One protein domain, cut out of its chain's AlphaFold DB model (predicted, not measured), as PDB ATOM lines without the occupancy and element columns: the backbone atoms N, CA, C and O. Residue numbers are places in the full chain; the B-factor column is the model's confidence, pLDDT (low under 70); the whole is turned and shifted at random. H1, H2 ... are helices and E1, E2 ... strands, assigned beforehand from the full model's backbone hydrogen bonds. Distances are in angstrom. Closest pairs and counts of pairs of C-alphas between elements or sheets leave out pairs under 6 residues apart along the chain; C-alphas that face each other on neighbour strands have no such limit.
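AT A GLANCE: This is residues 25 to 153 of the 157 residues of an uncharacterized protein of Porticoccus sp (UniProt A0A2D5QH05). One long antiparallel sheet of seven strands, twisted and curled like an open trough, wraps round the short helix H1, which lies in its hollow. Two more short helices, H2 and H3, sit farther out with the chain that leads to the sheet, off the strands. The printed part has 129 residues with three named helices and then seven named strands, H1 H2 H3 E1 E2 E3 E4 E5 E6 E7, and the strands stand side by side in that same order. The class is mixed, helices and strands; the whole is compact, with a radius of gyration of the C-alphas of 14.3 A, and spans 42 by 33 by 31 A.

HOW THE PARTS SIT: Begin with E3, residues 80 to 90, and E4, residues 93 to 102, an antiparallel hairpin at 166 degrees, where N 85 and O 97 are 2.8 A apart. Next to E3 find its antiparallel neighbour E2, residues 72 to 76, with N 75 and O 82 at 2.8 A, and next to E2 the edge strand E1, residues 65 to 68, with N 67 and O 74 at 2.9 A. Beyond E4 come E5, residues 108 to 118, with N 98 and O 111 at 2.8 A, and E6, residues 123 to 134, with N 112 and O 130 at 2.9 A. The other edge strand is E7, residues 144 to 152, where N 126 and O 151 are 2.8 A apart. These seven form a meander, each strand the antiparallel neighbour of the one before. E6 bends by 61 degrees at residue 128 and E7 by 86 degrees at residue 149. H1, residues 25 to 30, is on the sheet, which curls round it; its closest C-alphas to E2 are those of Leu 28 and Leu 73, 7.3 A apart. H2, residues 41 to 44, and H3, residues 49 to 54, are not on the sheet; they are close but not clearly touching, Cys 44 and Gln 52 having the closest C-alphas, at 6.1 A. In H1 and H3 every O i to N i+4 pair is within hydrogen-bond range; H2 is too short for such a pair.

IN THESE COORDINATES: Find C-alpha 80 at (31.832, -37.837, 30.134); from there E3 runs 31.4 A to residue 90. E4 measures 29.4 A, E5 31.4 A, E6 29.0 A and E7 18.5 A, ending at C-alpha 152, (29.390, -50.890, 9.347). H1 begins at C-alpha 25, (40.432, -52.306, 19.920).

THE WHOLE: The farthest C-alphas, Leu 104 and Glu 120, are 43.6 A apart. The printed part has no cut and no long link. Look for low confidence, pLDDT under 70, at residues 136 to 140.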
ATOM      1  N   GLN A  25      39.687 -53.046  20.931       97.62
ATOM      2  CA  GLN A  25      40.432 -52.306  19.920       97.62
ATOM      3  C   GLN A  25      39.553 -52.020  18.700       97.62
ATOM      4  O   GLN A  25      39.489 -50.864  18.300       97.62
ATOM      5  N   ASP A  26      38.833 -53.016  18.175       96.94
ATOM      6  CA  ASP A  26      37.910 -52.828  17.043       96.94
ATOM      7  C   ASP A  26      36.854 -51.760  17.350       96.94
ATOM      8  O   ASP A  26      36.535 -50.928  16.504       96.94
ATOM      9  N   VAL A  27      36.334 -51.751  18.581       97.88
ATOM     10  CA  VAL A  27      35.382 -50.729  19.037       97.88
ATOM     11  C   VAL A  27      36.045 -49.350  19.078       97.88
ATOM     12  O   VAL A  27      35.497 -48.397  18.534       97.88
ATOM     13  N   LEU A  28      37.239 -49.232  19.664       97.56
ATOM     14  CA  LEU A  28      37.937 -47.951  19.806       97.56
ATOM     15  C   LEU A  28      38.203 -47.263  18.456       97.56
ATOM     16  O   LEU A  28      38.040 -46.049  18.358       97.56
ATOM     17  N   ILE A  29      38.616 -48.026  17.440       96.38
ATOM     18  CA  ILE A  29      39.034 -47.479  16.137       96.38
ATOM     19  C   ILE A  29      37.995 -47.629  15.027       96.38
ATOM     20  O   ILE A  29      38.260 -47.209  13.908       96.38
ATOM     21  N   GLY A  30      36.865 -48.280  15.295       96.00
ATOM     22  CA  GLY A  30      35.896 -48.617  14.257       96.00
ATOM     23  C   GLY A  30      34.445 -48.385  14.640       96.00
ATOM     24  O   GLY A  30      33.601 -48.388  13.755       96.00
ATOM     25  N   PHE A  31      34.102 -48.187  15.911       96.38
ATOM     26  CA  PHE A  31      32.699 -48.000  16.263       96.38
ATOM     27  C   PHE A  31      32.138 -46.695  15.646       96.38
ATOM     28  O   PHE A  31      32.757 -45.645  15.822       96.38
ATOM     29  N   PRO A  32      30.984 -46.738  14.946       94.12
ATOM     30  CA  PRO A  32      30.410 -45.604  14.210       94.12
ATOM     31  C   PRO A  32      29.700 -44.626  15.159       94.12
ATOM     32  O   PRO A  32      28.476 -44.611  15.304       94.12
ATOM     33  N   PHE A  33      30.488 -43.828  15.874       91.38
ATOM     34  CA  PHE A  33      30.030 -43.102  17.059       91.38
ATOM     35  C   PHE A  33      29.006 -41.995  16.748       91.38
ATOM     36  O   PHE A  33      28.151 -41.702  17.584       91.38
ATOM     37  N   CYS A  34      29.049 -41.423  15.540       91.62
ATOM     38  CA  CYS A  34      28.099 -40.402  15.088       91.62
ATOM     39  C   CYS A  34      26.778 -40.963  14.536       91.62
ATOM     40  O   CYS A  34      25.821 -40.208  14.379       91.62
ATOM     41  N   THR A  35      26.690 -42.267  14.255       90.00
ATOM     42  CA  THR A  35      25.468 -42.891  13.713       90.00
ATOM     43  C   THR A  35      24.495 -43.330  14.808       90.00
ATOM     44  O   THR A  35      23.323 -43.584  14.538       90.00
ATOM     45  N   ILE A  36      24.962 -43.412  16.053       89.62
ATOM     46  CA  ILE A  36      24.148 -43.810  17.200       89.62
ATOM     47  C   ILE A  36      23.685 -42.599  18.012       89.62
ATOM     48  O   ILE A  36      24.272 -41.516  17.976       89.62
ATOM     49  N   SER A  37      22.639 -42.795  18.811       86.50
ATOM     50  CA  SER A  37      22.255 -41.805  19.814       86.50
ATOM     51  C   SER A  37      23.274 -41.797  20.958       86.50
ATOM     52  O   SER A  37      23.426 -42.790  21.668       86.50
ATOM     53  N   SER A  38      23.972 -40.676  21.133       87.81
ATOM     54  CA  SER A  38      24.872 -40.409  22.255       87.81
ATOM     55  C   SER A  38      24.877 -38.912  22.576       87.81
ATOM     56  O   SER A  38      24.443 -38.075  21.786       87.81
ATOM     57  N   SER A  39      25.388 -38.543  23.736       86.56
ATOM     58  CA  SER A  39      25.627 -37.174  24.164       86.56
ATOM     59  C   SER A  39      26.575 -36.458  23.209       86.56
ATOM     60  O   SER A  39      26.339 -35.307  22.833       86.56
ATOM     61  N   TYR A  40      27.599 -37.171  22.738       86.50
ATOM     62  CA  TYR A  40      28.567 -36.653  21.783       86.50
ATOM     63  C   TYR A  40      27.976 -36.472  20.383       86.50
ATOM     64  O   TYR A  40      28.459 -35.627  19.630       86.50
ATOM     65  N   SER A  41      26.903 -37.189  20.025       81.31
ATOM     66  CA  SER A  41      26.289 -37.068  18.694       81.31
ATOM     67  C   SER A  41      25.759 -35.657  18.403       81.31
ATOM     68  O   SER A  41      25.605 -35.277  17.244       81.31
ATOM     69  N   GLN A  42      25.569 -34.812  19.428       82.94
ATOM     70  CA  GLN A  42      25.292 -33.385  19.224       82.94
ATOM     71  C   GLN A  42      26.456 -32.647  18.551       82.94
ATOM     72  O   GLN A  42      26.205 -31.781  17.716       82.94
ATOM     73  N   LYS A  43      27.711 -32.996  18.868       86.00
ATOM     74  CA  LYS A  43      28.892 -32.439  18.189       86.00
ATOM     75  C   LYS A  43      28.971 -32.919  16.737       86.00
ATOM     76  O   LYS A  43      29.303 -32.121  15.864       86.00
ATOM     77  N   CYS A  44      28.569 -34.165  16.467       89.25
ATOM     78  CA  CYS A  44      28.535 -34.721  15.110       89.25
ATOM     79  C   CYS A  44      27.640 -33.923  14.149       89.25
ATOM     80  O   CYS A  44      27.933 -33.859  12.964       89.25
ATOM     81  N   LYS A  45      26.590 -33.246  14.637       87.88
ATOM     82  CA  LYS A  45      25.683 -32.439  13.793       87.88
ATOM     83  C   LYS A  45      26.363 -31.283  13.056       87.88
ATOM     84  O   LYS A  45      25.804 -30.781  12.087       87.88
ATOM     85  N   ASN A  46      27.517 -30.836  13.546       90.44
ATOM     86  CA  ASN A  46      28.283 -29.749  12.939       90.44
ATOM     87  C   ASN A  46      29.429 -30.258  12.049       90.44
ATOM     88  O   ASN A  46      30.157 -29.442  11.491       90.44
ATOM     89  N   MET A  47      29.601 -31.577  11.941       92.25
ATOM     90  CA  MET A  47      30.585 -32.220  11.076       92.25
ATOM     91  C   MET A  47      29.987 -32.455   9.686       92.25
ATOM     92  O   MET A  47      28.780 -32.665   9.539       92.25
ATOM     93  N   THR A  48      30.835 -32.454   8.666       93.62
ATOM     94  CA  THR A  48      30.478 -32.909   7.318       93.62
ATOM     95  C   THR A  48      30.123 -34.398   7.315       93.62
ATOM     96  O   THR A  48      30.521 -35.143   8.209       93.62
ATOM     97  N   ASP A  49      29.401 -34.855   6.291       89.44
ATOM     98  CA  ASP A  49      29.034 -36.272   6.161       89.44
ATOM     99  C   ASP A  49      30.269 -37.191   6.121       89.44
ATOM    100  O   ASP A  49      30.243 -38.285   6.676       89.44
ATOM    101  N   GLU A  50      31.364 -36.734   5.501       88.44
ATOM    102  CA  GLU A  50      32.639 -37.462   5.446       88.44
ATOM    103  C   GLU A  50      33.285 -37.569   6.833       88.44
ATOM    104  O   GLU A  50      33.692 -38.653   7.242       88.44
ATOM    105  N   GLU A  51      33.317 -36.474   7.594       90.56
ATOM    106  CA  GLU A  51      33.837 -36.475   8.965       90.56
ATOM    107  C   GLU A  51      32.995 -37.363   9.887       90.56
ATOM    108  O   GLU A  51      33.553 -38.147  10.653       90.56
ATOM    109  N   GLN A  52      31.662 -37.292   9.792       89.38
ATOM    110  CA  GLN A  52      30.769 -38.147  10.579       89.38
ATOM    111  C   GLN A  52      30.975 -39.630  10.259       89.38
ATOM    112  O   GLN A  52      30.948 -40.457  11.170       89.38
ATOM    113  N   ALA A  53      31.179 -39.957   8.980       86.38
ATOM    114  CA  ALA A  53      31.392 -41.322   8.513       86.38
ATOM    115  C   ALA A  53      32.746 -41.911   8.932       86.38
ATOM    116  O   ALA A  53      32.904 -43.124   8.883       86.38
ATOM    117  N   ASP A  54      33.707 -41.089   9.346       89.44
ATOM    118  CA  ASP A  54      35.024 -41.547   9.800       89.44
ATOM    119  C   ASP A  54      35.206 -41.418  11.323       89.44
ATOM    120  O   ASP A  54      36.209 -41.888  11.868       89.44
ATOM    121  N   PHE A  55      34.246 -40.807  12.027       92.44
ATOM    122  CA  PHE A  55      34.376 -40.484  13.443       92.44
ATOM    123  C   PHE A  55      34.214 -41.715  14.347       92.44
ATOM    124  O   PHE A  55      33.180 -42.390  14.371       92.44
ATOM    125  N   THR A  56      35.237 -41.974  15.160       94.56
ATOM    126  CA  THR A  56      35.319 -43.141  16.056       94.56
ATOM    127  C   THR A  56      35.593 -42.703  17.495       94.56
ATOM    128  O   THR A  56      36.038 -41.574  17.711       94.56
ATOM    129  N   PRO A  57      35.407 -43.574  18.508       95.19
ATOM    130  CA  PRO A  57      35.703 -43.218  19.897       95.19
ATOM    131  C   PRO A  57      37.142 -42.730  20.122       95.19
ATOM    132  O   PRO A  57      37.383 -41.914  21.003       95.19
ATOM    133  N   SER A  58      38.100 -43.199  19.314       95.06
ATOM    134  CA  SER A  58      39.496 -42.741  19.368       95.06
ATOM    135  C   SER A  58      39.711 -41.280  18.957       95.06
ATOM    136  O   SER A  58      40.773 -40.731  19.236       95.06
ATOM    137  N   MET A  59      38.723 -40.665  18.304       94.12
ATOM    138  CA  MET A  59      38.763 -39.295  17.783       94.12
ATOM    139  C   MET A  59      37.980 -38.303  18.649       94.12
ATOM    140  O   MET A  59      37.844 -37.144  18.272       94.12
ATOM    141  N   ILE A  60      37.442 -38.744  19.790       93.69
ATOM    142  CA  ILE A  60      36.793 -37.851  20.752       93.69
ATOM    143  C   ILE A  60      37.799 -36.782  21.197       93.69
ATOM    144  O   ILE A  60      38.937 -37.087  21.557       93.69
ATOM    145  N   ASP A  61      37.378 -35.521  21.157       89.88
ATOM    146  CA  ASP A  61      38.187 -34.415  21.657       89.88
ATOM    147  C   ASP A  61      38.277 -34.488  23.186       89.88
ATOM    148  O   ASP A  61      37.366 -34.986  23.848       89.88
ATOM    149  N   GLU A  62      39.357 -33.948  23.758       91.75
ATOM    150  CA  GLU A  62      39.511 -33.805  25.218       91.75
ATOM    151  C   GLU A  62      39.480 -35.148  25.977       91.75
ATOM    152  O   GLU A  62      39.091 -35.217  27.146       91.75
ATOM    153  N   ILE A  63      39.915 -36.238  25.333       96.00
ATOM    154  CA  ILE A  63      40.131 -37.518  26.015       96.00
ATOM    155  C   ILE A  63      41.194 -37.335  27.102       96.00
ATOM    156  O   ILE A  63      42.353 -37.024  26.825       96.00
ATOM    157  N   THR A  64      40.808 -37.616  28.341       97.31
ATOM    158  CA  THR A  64      41.691 -37.652  29.510       97.31
ATOM    159  C   THR A  64      42.114 -39.068  29.888       97.31
ATOM    160  O   THR A  64      43.097 -39.239  30.608       97.31
ATOM    161  N   GLY A  65      41.428 -40.098  29.379       97.69
ATOM    162  CA  GLY A  65      41.804 -41.488  29.619       97.69
ATOM    163  C   GLY A  65      41.164 -42.484  28.656       97.69
ATOM    164  O   GLY A  65      40.002 -42.348  28.278       97.69
ATOM    165  N   ILE A  66      41.930 -43.514  28.291       98.25
ATOM    166  CA  ILE A  66      41.444 -44.692  27.565       98.25
ATOM    167  C   ILE A  66      41.865 -45.930  28.347       98.25
ATOM    168  O   ILE A  66      43.056 -46.213  28.476       98.25
ATOM    169  N   GLU A  67      40.891 -46.698  28.816       98.31
ATOM    170  CA  GLU A  67      41.124 -47.958  29.515       98.31
ATOM    171  C   GLU A  67      40.571 -49.114  28.686       98.31
ATOM    172  O   GLU A  67      39.407 -49.114  28.289       98.31
ATOM    173  N   LYS A  68      41.413 -50.115  28.417       98.06
ATOM    174  CA  LYS A  68      41.033 -51.338  27.703       98.06
ATOM    175  C   LYS A  68      41.281 -52.536  28.606       98.06
ATOM    176  O   LYS A  68      42.401 -52.721  29.080       98.06
ATOM    177  N   ALA A  69      40.263 -53.367  28.793       96.31
ATOM    178  CA  ALA A  69      40.398 -54.689  29.403       96.31
ATOM    179  C   ALA A  69      40.088 -55.779  28.366       96.31
ATOM    180  O   ALA A  69      40.043 -55.506  27.173       96.31
ATOM    181  N   ALA A  70      39.887 -57.029  28.790       95.31
ATOM    182  CA  ALA A  70      39.639 -58.137  27.862       95.31
ATOM    183  C   ALA A  70      38.375 -57.934  27.002       95.31
ATOM    184  O   ALA A  70      38.358 -58.278  25.823       95.31
ATOM    185  N   ASN A  71      37.319 -57.378  27.593       97.31
ATOM    186  CA  ASN A  71      36.012 -57.226  26.957       97.31
ATOM    187  C   ASN A  71      35.354 -55.874  27.252       97.31
ATOM    188  O   ASN A  71      34.149 -55.725  27.053       97.31
ATOM    189  N   THR A  72      36.120 -54.901  27.740       98.19
ATOM    190  CA  THR A  72      35.620 -53.553  28.001       98.19
ATOM    191  C   THR A  72      36.550 -52.494  27.435       98.19
ATOM    192  O   THR A  72      37.765 -52.693  27.332       98.19
ATOM    193  N   LEU A  73      35.950 -51.369  27.064       98.62
ATOM    194  CA  LEU A  73      36.623 -50.132  26.695       98.62
ATOM    195  C   LEU A  73      35.951 -48.995  27.465       98.62
ATOM    196  O   LEU A  73      34.729 -48.888  27.442       98.62
ATOM    197  N   HIS A  74      36.740 -48.135  28.092       98.31
ATOM    198  CA  HIS A  74      36.273 -46.875  28.658       98.31
ATOM    199  C   HIS A  74      37.041 -45.731  28.003       98.31
ATOM    200  O   HIS A  74      38.272 -45.740  27.992       98.31
ATOM    201  N   VAL A  75      36.318 -44.759  27.453       97.94
ATOM    202  CA  VAL A  75      36.869 -43.499  26.948       97.94
ATOM    203  C   VAL A  75      36.351 -42.386  27.843       97.94
ATOM    204  O   VAL A  75      35.146 -42.195  27.985       97.94
ATOM    205  N   THR A  76      37.272 -41.685  28.482       97.62
ATOM    206  CA  THR A  76      36.984 -40.688  29.507       97.62
ATOM    207  C   THR A  76      37.376 -39.313  28.993       97.62
ATOM    208  O   THR A  76      38.494 -39.147  28.513       97.62
ATOM    209  N   THR A  77      36.479 -38.338  29.122       95.69
ATOM    210  CA  THR A  77      36.760 -36.902  28.950       95.69
ATOM    211  C   THR A  77      36.592 -36.194  30.293       95.69
ATOM    212  O   THR A  77      36.371 -36.852  31.312       95.69
ATOM    213  N   ASP A  78      36.699 -34.870  30.349       94.19
ATOM    214  CA  ASP A  78      36.436 -34.132  31.593       94.19
ATOM    215  C   ASP A  78      34.990 -34.300  32.084       94.19
ATOM    216  O   ASP A  78      34.769 -34.522  33.276       94.19
ATOM    217  N   ASP A  79      34.027 -34.320  31.159       93.94
ATOM    218  CA  ASP A  79      32.595 -34.313  31.477       93.94
ATOM    219  C   ASP A  79      31.903 -35.674  31.316       93.94
ATOM    220  O   ASP A  79      30.831 -35.886  31.887       93.94
ATOM    221  N   TRP A  80      32.494 -36.601  30.557       95.25
ATOM    222  CA  TRP A  80      31.832 -37.837  30.134       95.25
ATOM    223  C   TRP A  80      32.680 -39.088  30.367       95.25
ATOM    224  O   TRP A  80      33.914 -39.056  30.346       95.25
ATOM    225  N   VAL A  81      31.994 -40.215  30.558       96.88
ATOM    226  CA  VAL A  81      32.563 -41.562  30.456       96.88
ATOM    227  C   VAL A  81      31.750 -42.360  29.443       96.88
ATOM    228  O   VAL A  81      30.592 -42.706  29.671       96.88
ATOM    229  N   TYR A  82      32.391 -42.705  28.333       97.19
ATOM    230  CA  TYR A  82      31.849 -43.587  27.308       97.19
ATOM    231  C   TYR A  82      32.349 -45.002  27.561       97.19
ATOM    232  O   TYR A  82      33.533 -45.296  27.391       97.19
ATOM    233  N   SER A  83      31.454 -45.884  27.991       97.94
ATOM    234  CA  SER A  83      31.799 -47.258  28.349       97.94
ATOM    235  C   SER A  83      31.231 -48.247  27.347       97.94
ATOM    236  O   SER A  83      30.074 -48.165  26.950       97.94
ATOM    237  N   PHE A  84      32.038 -49.233  26.988       98.44
ATOM    238  CA  PHE A  84      31.672 -50.310  26.091       98.44
ATOM    239  C   PHE A  84      31.941 -51.644  26.775       98.44
ATOM    240  O   PHE A  84      33.020 -51.860  27.325       98.44
ATOM    241  N   SER A  85      30.977 -52.558  26.717       98.25
ATOM    242  CA  SER A  85      31.121 -53.931  27.195       98.25
ATOM    243  C   SER A  85      30.747 -54.907  26.090       98.25
ATOM    244  O   SER A  85      29.678 -54.808  25.490       98.25
ATOM    245  N   ILE A  86      31.643 -55.850  25.821       98.44
ATOM    246  CA  ILE A  86      31.535 -56.816  24.737       98.44
ATOM    247  C   ILE A  86      31.197 -58.184  25.326       98.44
ATOM    248  O   ILE A  86      31.881 -58.693  26.217       98.44
ATOM    249  N   SER A  87      30.156 -58.809  24.786       97.62
ATOM    250  CA  SER A  87      29.800 -60.197  25.059       97.62
ATOM    251  C   SER A  87      29.755 -60.970  23.747       97.62
ATOM    252  O   SER A  87      28.786 -60.892  22.993       97.62
ATOM    253  N   ASN A  88      30.827 -61.700  23.445       95.25
ATOM    254  CA  ASN A  88      30.880 -62.567  22.270       95.25
ATOM    255  C   ASN A  88      29.987 -63.797  22.517       95.25
ATOM    256  O   ASN A  88      30.284 -64.616  23.385       95.25
ATOM    257  N   SER A  89      28.882 -63.918  21.776       85.06
ATOM    258  CA  SER A  89      27.872 -64.983  21.942       85.06
ATOM    259  C   SER A  89      28.078 -66.172  20.994       85.06
ATOM    260  O   SER A  89      27.356 -67.166  21.063       85.06
ATOM    261  N   GLY A  90      29.082 -66.091  20.118       79.88
ATOM    262  CA  GLY A  90      29.520 -67.153  19.219       79.88
ATOM    263  C   GLY A  90      30.564 -66.638  18.229       79.88
ATOM    264  O   GLY A  90      30.900 -65.454  18.226       79.88
ATOM    265  N   SER A  91      31.081 -67.511  17.363       81.25
ATOM    266  CA  SER A  91      31.994 -67.083  16.297       81.25
ATOM    267  C   SER A  91      31.299 -66.040  15.417       81.25
ATOM    268  O   SER A  91      30.202 -66.301  14.915       81.25
ATOM    269  N   ASN A  92      31.939 -64.888  15.189       94.06
ATOM    270  CA  ASN A  92      31.439 -63.806  14.331       94.06
ATOM    271  C   ASN A  92      30.186 -63.076  14.852       94.06
ATOM    272  O   ASN A  92      29.559 -62.362  14.073       94.06
ATOM    273  N   LYS A  93      29.797 -63.244  16.125       96.56
ATOM    274  CA  LYS A  93      28.650 -62.548  16.733       96.56
ATOM    275  C   LYS A  93      28.989 -62.019  18.121       96.56
ATOM    276  O   LYS A  93      29.550 -62.738  18.948       96.56
ATOM    277  N   ALA A  94      28.579 -60.789  18.394       97.56
ATOM    278  CA  ALA A  94      28.752 -60.151  19.686       97.56
ATOM    279  C   ALA A  94      27.538 -59.296  20.045       97.56
ATOM    280  O   ALA A  94      26.852 -58.765  19.179       97.56
ATOM    281  N   ILE A  95      27.311 -59.146  21.344       97.81
ATOM    282  CA  ILE A  95      26.483 -58.086  21.902       97.81
ATOM    283  C   ILE A  95      27.431 -57.008  22.410       97.81
ATOM    284  O   ILE A  95      28.286 -57.287  23.255       97.81
ATOM    285  N   LEU A  96      27.277 -55.791  21.903       98.00
ATOM    286  CA  LEU A  96      28.022 -54.624  22.359       98.00
ATOM    287  C   LEU A  96      27.087 -53.742  23.177       98.00
ATOM    288  O   LEU A  96      26.130 -53.193  22.646       98.00
ATOM    289  N   ARG A  97      27.351 -53.588  24.471       98.00
ATOM    290  CA  ARG A  97      26.669 -52.592  25.297       98.00
ATOM    291  C   ARG A  97      27.479 -51.307  25.283       98.00
ATOM    292  O   ARG A  97      28.638 -51.337  25.675       98.00
ATOM    293  N   PHE A  98      26.854 -50.212  24.891       97.75
ATOM    294  CA  PHE A  98      27.358 -48.856  25.032       97.75
ATOM    295  C   PHE A  98      26.662 -48.172  26.207       97.75
ATOM    296  O   PHE A  98      25.461 -48.347  26.420       97.75
ATOM    297  N   THR A  99      27.417 -47.410  26.982       96.81
ATOM    298  CA  THR A  99      26.924 -46.587  28.078       96.81
ATOM    299  C   THR A  99      27.533 -45.204  27.964       96.81
ATOM    300  O   THR A  99      28.739 -45.060  27.768       96.81
ATOM    301  N   ASP A 100      26.670 -44.211  28.089       94.69
ATOM    302  CA  ASP A 100      26.977 -42.801  27.936       94.69
ATOM    303  C   ASP A 100      26.604 -42.092  29.232       94.69
ATOM    304  O   ASP A 100      25.419 -41.936  29.541       94.69
ATOM    305  N   ASP A 101      27.624 -41.777  30.025       95.44
ATOM    306  CA  ASP A 101      27.489 -41.366  31.419       95.44
ATOM    307  C   ASP A 101      28.094 -39.976  31.638       95.44
ATOM    308  O   ASP A 101      29.291 -39.761  31.412       95.44
ATOM    309  N   ALA A 102      27.262 -39.026  32.065       93.88
ATOM    310  CA  ALA A 102      27.709 -37.685  32.402       93.88
ATOM    311  C   ALA A 102      28.269 -37.665  33.827       93.88
ATOM    312  O   ALA A 102      27.556 -37.916  34.793       93.88
ATOM    313  N   LYS A 103      29.527 -37.257  33.993       92.12
ATOM    314  CA  LYS A 103      30.185 -37.224  35.310       92.12
ATOM    315  C   LYS A 103      29.581 -36.201  36.267       92.12
ATOM    316  O   LYS A 103      29.577 -36.409  37.478       92.12
ATOM    317  N   LEU A 104      29.141 -35.066  35.724       88.88
ATOM    318  CA  LEU A 104      28.694 -33.905  36.500       88.88
ATOM    319  C   LEU A 104      27.176 -33.669  36.426       88.88
ATOM    320  O   LEU A 104      26.655 -32.850  37.180       88.88
ATOM    321  N   ASN A 105      26.463 -34.386  35.550       84.56
ATOM    322  CA  ASN A 105      25.024 -34.230  35.320       84.56
ATOM    323  C   ASN A 105      24.281 -35.554  35.551       84.56
ATOM    324  O   ASN A 105      24.883 -36.598  35.749       84.56
ATOM    325  N   THR A 106      22.948 -35.531  35.507       87.19
ATOM    326  CA  THR A 106      22.114 -36.727  35.731       87.19
ATOM    327  C   THR A 106      21.871 -37.561  34.471       87.19
ATOM    328  O   THR A 106      21.047 -38.479  34.499       87.19
ATOM    329  N   TYR A 107      22.516 -37.211  33.354       88.69
ATOM    330  CA  TYR A 107      22.331 -37.944  32.112       88.69
ATOM    331  C   TYR A 107      23.080 -39.272  32.167       88.69
ATOM    332  O   TYR A 107      24.285 -39.302  32.393       88.69
ATOM    333  N   LEU A 108      22.350 -40.349  31.899       92.12
ATOM    334  CA  LEU A 108      22.899 -41.687  31.742       92.12
ATOM    335  C   LEU A 108      22.050 -42.437  30.719       92.12
ATOM    336  O   LEU A 108      20.821 -42.490  30.845       92.12
ATOM    337  N   SER A 109      22.681 -43.054  29.728       93.69
ATOM    338  CA  SER A 109      22.007 -43.973  28.812       93.69
ATOM    339  C   SER A 109      22.793 -45.265  28.625       93.69
ATOM    340  O   SER A 109      24.008 -45.309  28.802       93.69
ATOM    341  N   SER A 110      22.082 -46.350  28.324       95.12
ATOM    342  CA  SER A 110      22.666 -47.651  28.013       95.12
ATOM    343  C   SER A 110      21.904 -48.289  26.862       95.12
ATOM    344  O   SER A 110      20.717 -48.601  26.991       95.12
ATOM    345  N   THR A 111      22.628 -48.597  25.794       95.94
ATOM    346  CA  THR A 111      22.108 -49.234  24.581       95.94
ATOM    347  C   THR A 111      22.900 -50.499  24.302       95.94
ATOM    348  O   THR A 111      24.120 -50.523  24.451       95.94
ATOM    349  N   LYS A 112      22.221 -51.581  23.928       97.12
ATOM    350  CA  LYS A 112      22.874 -52.785  23.410       97.12
ATOM    351  C   LYS A 112      22.709 -52.837  21.903       97.12
ATOM    352  O   LYS A 112      21.622 -52.562  21.410       97.12
ATOM    353  N   PHE A 113      23.751 -53.280  21.223       97.62
ATOM    354  CA  PHE A 113      23.779 -53.519  19.793       97.62
ATOM    355  C   PHE A 113      24.035 -54.994  19.519       97.62
ATOM    356  O   PHE A 113      24.940 -55.595  20.111       97.62
ATOM    357  N   ASP A 114      23.276 -55.545  18.580       97.56
ATOM    358  CA  ASP A 114      23.577 -56.839  17.981       97.56
ATOM    359  C   ASP A 114      24.620 -56.618  16.886       97.56
ATOM    360  O   ASP A 114      24.373 -55.890  15.925       97.56
ATOM    361  N   VAL A 115      25.799 -57.229  17.026       97.81
ATOM    362  CA  VAL A 115      26.936 -57.021  16.121       97.81
ATOM    363  C   VAL A 115      27.344 -58.340  15.469       97.81
ATOM    364  O   VAL A 115      27.485 -59.368  16.137       97.81
ATOM    365  N   GLN A 116      27.568 -58.321  14.156       97.31
ATOM    366  CA  GLN A 116      27.974 -59.496  13.389       97.31
ATOM    367  C   GLN A 116      29.137 -59.196  12.438       97.31
ATOM    368  O   GLN A 116      29.151 -58.180  11.748       97.31
ATOM    369  N   TRP A 117      30.102 -60.113  12.378       96.88
ATOM    370  CA  TRP A 117      31.212 -60.048  11.434       96.88
ATOM    371  C   TRP A 117      30.789 -60.587  10.070       96.88
ATOM    372  O   TRP A 117      30.306 -61.720   9.948       96.88
ATOM    373  N   SER A 118      31.019 -59.792   9.029       94.75
ATOM    374  CA  SER A 118      30.917 -60.221   7.640       94.75
ATOM    375  C   SER A 118      32.292 -60.620   7.126       94.75
ATOM    376  O   SER A 118      33.181 -59.783   6.989       94.75
ATOM    377  N   LYS A 119      32.452 -61.900   6.779       91.69
ATOM    378  CA  LYS A 119      33.698 -62.421   6.194       91.69
ATOM    379  C   LYS A 119      33.996 -61.832   4.821       91.69
ATOM    380  O   LYS A 119      35.151 -61.578   4.508       91.69
ATOM    381  N   GLU A 120      32.958 -61.618   4.017       92.06
ATOM    382  CA  GLU A 120      33.079 -61.046   2.674       92.06
ATOM    383  C   GLU A 120      33.586 -59.606   2.737       92.06
ATOM    384  O   GLU A 120      34.538 -59.247   2.049       92.06
ATOM    385  N   LYS A 121      32.986 -58.799   3.619       93.25
ATOM    386  CA  LYS A 121      33.350 -57.388   3.794       93.25
ATOM    387  C   LYS A 121      34.531 -57.182   4.746       93.25
ATOM    388  O   LYS A 121      35.001 -56.058   4.865       93.25
ATOM    389  N   LYS A 122      34.987 -58.246   5.418       93.75
ATOM    390  CA  LYS A 122      36.020 -58.237   6.465       93.75
ATOM    391  C   LYS A 122      35.787 -57.131   7.497       93.75
ATOM    392  O   LYS A 122      36.680 -56.337   7.771       93.75
ATOM    393  N   ASN A 123      34.562 -57.041   8.010       95.88
ATOM    394  CA  ASN A 123      34.176 -55.958   8.907       95.88
ATOM    395  C   ASN A 123      33.026 -56.355   9.847       95.88
ATOM    396  O   ASN A 123      32.272 -57.293   9.559       95.88
ATOM    397  N   TRP A 124      32.882 -55.628  10.954       96.88
ATOM    398  CA  TRP A 124      31.759 -55.735  11.885       96.88
ATOM    399  C   TRP A 124      30.601 -54.840  11.448       96.88
ATOM    400  O   TRP A 124      30.806 -53.747  10.926       96.88
ATOM    401  N   PHE A 125      29.380 -55.317  11.674       97.50
ATOM    402  CA  PHE A 125      28.147 -54.609  11.352       97.50
ATOM    403  C   PHE A 125      27.199 -54.651  12.540       97.50
ATOM    404  O   PHE A 125      26.969 -55.726  13.096       97.50
ATOM    405  N   MET A 126      26.618 -53.510  12.897       97.38
ATOM    406  CA  MET A 126      25.487 -53.452  13.813       97.38
ATOM    407  C   MET A 126      24.212 -53.789  13.041       97.38
ATOM    408  O   MET A 126      23.949 -53.219  11.985       97.38
ATOM    409  N   LEU A 127      23.435 -54.736  13.556       97.44
ATOM    410  CA  LEU A 127      22.200 -55.229  12.939       97.44
ATOM    411  C   LEU A 127      20.950 -54.569  13.527       97.44
ATOM    412  O   LEU A 127      19.887 -54.566  12.908       97.44
ATOM    413  N   GLY A 128      21.074 -54.034  14.734       96.62
ATOM    414  CA  GLY A 128      20.000 -53.385  15.456       96.62
ATOM    415  C   GLY A 128      20.412 -53.064  16.882       96.62
ATOM    416  O   GLY A 128      21.529 -53.371  17.312       96.62
ATOM    417  N   GLU A 129      19.489 -52.449  17.606       96.31
ATOM    418  CA  GLU A 129      19.713 -51.955  18.953       96.31
ATOM    419  C   GLU A 129      18.519 -52.183  19.878       96.31
ATOM    420  O   GLU A 129      17.374 -52.339  19.453       96.31
ATOM    421  N   ILE A 130      18.795 -52.158  21.176       94.56
ATOM    422  CA  ILE A 130      17.801 -52.059  22.237       94.56
ATOM    423  C   ILE A 130      18.313 -51.075  23.287       94.56
ATOM    424  O   ILE A 130      19.390 -51.252  23.861       94.56
ATOM    425  N   THR A 131      17.536 -50.025  23.548       92.12
ATOM    426  CA  THR A 131      17.835 -49.094  24.640       92.12
ATOM    427  C   THR A 131      17.348 -49.713  25.946       92.12
ATOM    428  O   THR A 131      16.144 -49.791  26.203       92.12
ATOM    429  N   ASP A 132      18.287 -50.177  26.771       87.00
ATOM    430  CA  ASP A 132      17.998 -50.742  28.094       87.00
ATOM    431  C   ASP A 132      17.589 -49.641  29.079       87.00
ATOM    432  O   ASP A 132      16.726 -49.837  29.935       87.00
ATOM    433  N   TYR A 133      18.254 -48.487  28.987       85.88
ATOM    434  CA  TYR A 133      18.099 -47.401  29.939       85.88
ATOM    435  C   TYR A 133      18.391 -46.049  29.293       85.88
ATOM    436  O   TYR A 133      19.297 -45.906  28.480       85.88
ATOM    437  N   SER A 134      17.648 -45.038  29.724       84.44
ATOM    438  CA  SER A 134      17.952 -43.631  29.487       84.44
ATOM    439  C   SER A 134      17.364 -42.804  30.628       84.44
ATOM    440  O   SER A 134      16.256 -43.085  31.105       84.44
ATOM    441  N   SER A 135      18.089 -41.795  31.097       78.75
ATOM    442  CA  SER A 135      17.566 -40.801  32.032       78.75
ATOM    443  C   SER A 135      16.431 -40.019  31.351       78.75
ATOM    444  O   SER A 135      16.666 -39.329  30.361       78.75
ATOM    445  N   GLY A 136      15.198 -40.156  31.852       66.31
ATOM    446  CA  GLY A 136      13.983 -39.574  31.258       66.31
ATOM    447  C   GLY A 136      12.895 -40.609  30.934       66.31
ATOM    448  O   GLY A 136      13.088 -41.819  31.094       66.31
ATOM    449  N   ILE A 137      11.723 -40.139  30.500       58.06
ATOM    450  CA  ILE A 137      10.662 -41.000  29.958       58.06
ATOM    451  C   ILE A 137      10.954 -41.175  28.467       58.06
ATOM    452  O   ILE A 137      10.962 -40.203  27.720       58.06
ATOM    453  N   SER A 138      11.222 -42.407  28.048       65.38
ATOM    454  CA  SER A 138      11.343 -42.788  26.641       65.38
ATOM    455  C   SER A 138      10.396 -43.960  26.417       65.38
ATOM    456  O   SER A 138      10.430 -44.928  27.179       65.38
ATOM    457  N   GLU A 139       9.531 -43.836  25.412       64.25
ATOM    458  CA  GLU A 139       8.519 -44.842  25.064       64.25
ATOM    459  C   GLU A 139       9.136 -46.110  24.445       64.25
ATOM    460  O   GLU A 139       8.500 -47.160  24.431       64.25
ATOM    461  N   ASP A 140      10.395 -46.041  24.002       69.31
ATOM    462  CA  ASP A 140      11.079 -47.115  23.272       69.31
ATOM    463  C   ASP A 140      12.012 -47.977  24.145       69.31
ATOM    464  O   ASP A 140      12.720 -48.851  23.639       69.31
ATOM    465  N   LYS A 141      12.017 -47.781  25.471       81.62
ATOM    466  CA  LYS A 141      12.822 -48.607  26.389       81.62
ATOM    467  C   LYS A 141      12.449 -50.085  26.263       81.62
ATOM    468  O   LYS A 141      11.286 -50.461  26.382       81.62
ATOM    469  N   GLY A 142      13.454 -50.934  26.060       85.62
ATOM    470  CA  GLY A 142      13.274 -52.381  25.931       85.62
ATOM    471  C   GLY A 142      12.711 -52.854  24.583       85.62
ATOM    472  O   GLY A 142      12.505 -54.056  24.408       85.62
ATOM    473  N   LYS A 143      12.479 -51.953  23.620       90.19
ATOM    474  CA  LYS A 143      12.069 -52.316  22.261       90.19
ATOM    475  C   LYS A 143      13.300 -52.533  21.388       90.19
ATOM    476  O   LYS A 143      14.184 -51.683  21.333       90.19
ATOM    477  N   TYR A 144      13.343 -53.667  20.694       93.88
ATOM    478  CA  TYR A 144      14.376 -53.926  19.696       93.88
ATOM    479  C   TYR A 144      14.052 -53.188  18.395       93.88
ATOM    480  O   TYR A 144      12.941 -53.302  17.866       93.88
ATOM    481  N   ILE A 145      15.033 -52.463  17.871       93.88
ATOM    482  CA  ILE A 145      14.977 -51.761  16.593       93.88
ATOM    483  C   ILE A 145      15.985 -52.435  15.668       93.88
ATOM    484  O   ILE A 145      17.186 -52.386  15.909       93.88
ATOM    485  N   SER A 146      15.500 -53.073  14.603       96.19
ATOM    486  CA  SER A 146      16.371 -53.611  13.555       96.19
ATOM    487  C   SER A 146      16.768 -52.497  12.599       96.19
ATOM    488  O   SER A 146      15.911 -51.714  12.184       96.19
ATOM    489  N   TYR A 147      18.026 -52.476  12.176       95.44
ATOM    490  CA  TYR A 147      18.452 -51.613  11.082       95.44
ATOM    491  C   TYR A 147      18.133 -52.298   9.744       95.44
ATOM    492  O   TYR A 147      18.541 -53.447   9.553       95.44
ATOM    493  N   PRO A 148      17.387 -51.647   8.827       92.88
ATOM    494  CA  PRO A 148      17.122 -52.198   7.495       92.88
ATOM    495  C   PRO A 148      18.423 -52.432   6.723       92.88
ATOM    496  O   PRO A 148      18.592 -53.470   6.086       92.88
ATOM    497  N   ASP A 149      19.349 -51.485   6.869       94.62
ATOM    498  CA  ASP A 149      20.708 -51.540   6.357       94.62
ATOM    499  C   ASP A 149      21.679 -51.622   7.546       94.62
ATOM    500  O   ASP A 149      21.756 -50.677   8.336       94.62
ATOM    501  N   PRO A 150      22.409 -52.743   7.722       95.75
ATOM    502  CA  PRO A 150      23.362 -52.885   8.816       95.75
ATOM    503  C   PRO A 150      24.449 -51.808   8.795       95.75
ATOM    504  O   PRO A 150      25.080 -51.574   7.762       95.75
ATOM    505  N   ILE A 151      24.718 -51.208   9.953       95.44
ATOM    506  CA  ILE A 151      25.673 -50.104  10.085       95.44
ATOM    507  C   ILE A 151      27.092 -50.684  10.209       95.44
ATOM    508  O   ILE A 151      27.345 -51.435  11.155       95.44
ATOM    509  N   PRO A 152      28.022 -50.384   9.285       95.88
ATOM    510  CA  PRO A 152      29.390 -50.890   9.347       95.88
ATOM    511  C   PRO A 152      30.204 -50.211  10.450       95.88
ATOM    512  O   PRO A 152      29.991 -49.045  10.767       95.88
ATOM    513  N   PHE A 153      31.204 -50.919  10.966       96.00
ATOM    514  CA  PHE A 153      32.316 -50.289  11.671       96.00
ATOM    515  C   PHE A 153      33.258 -49.616  10.654       96.00
ATOM    516  O   PHE A 153      33.350 -50.035   9.502       96.00
TER     517      PHE A 153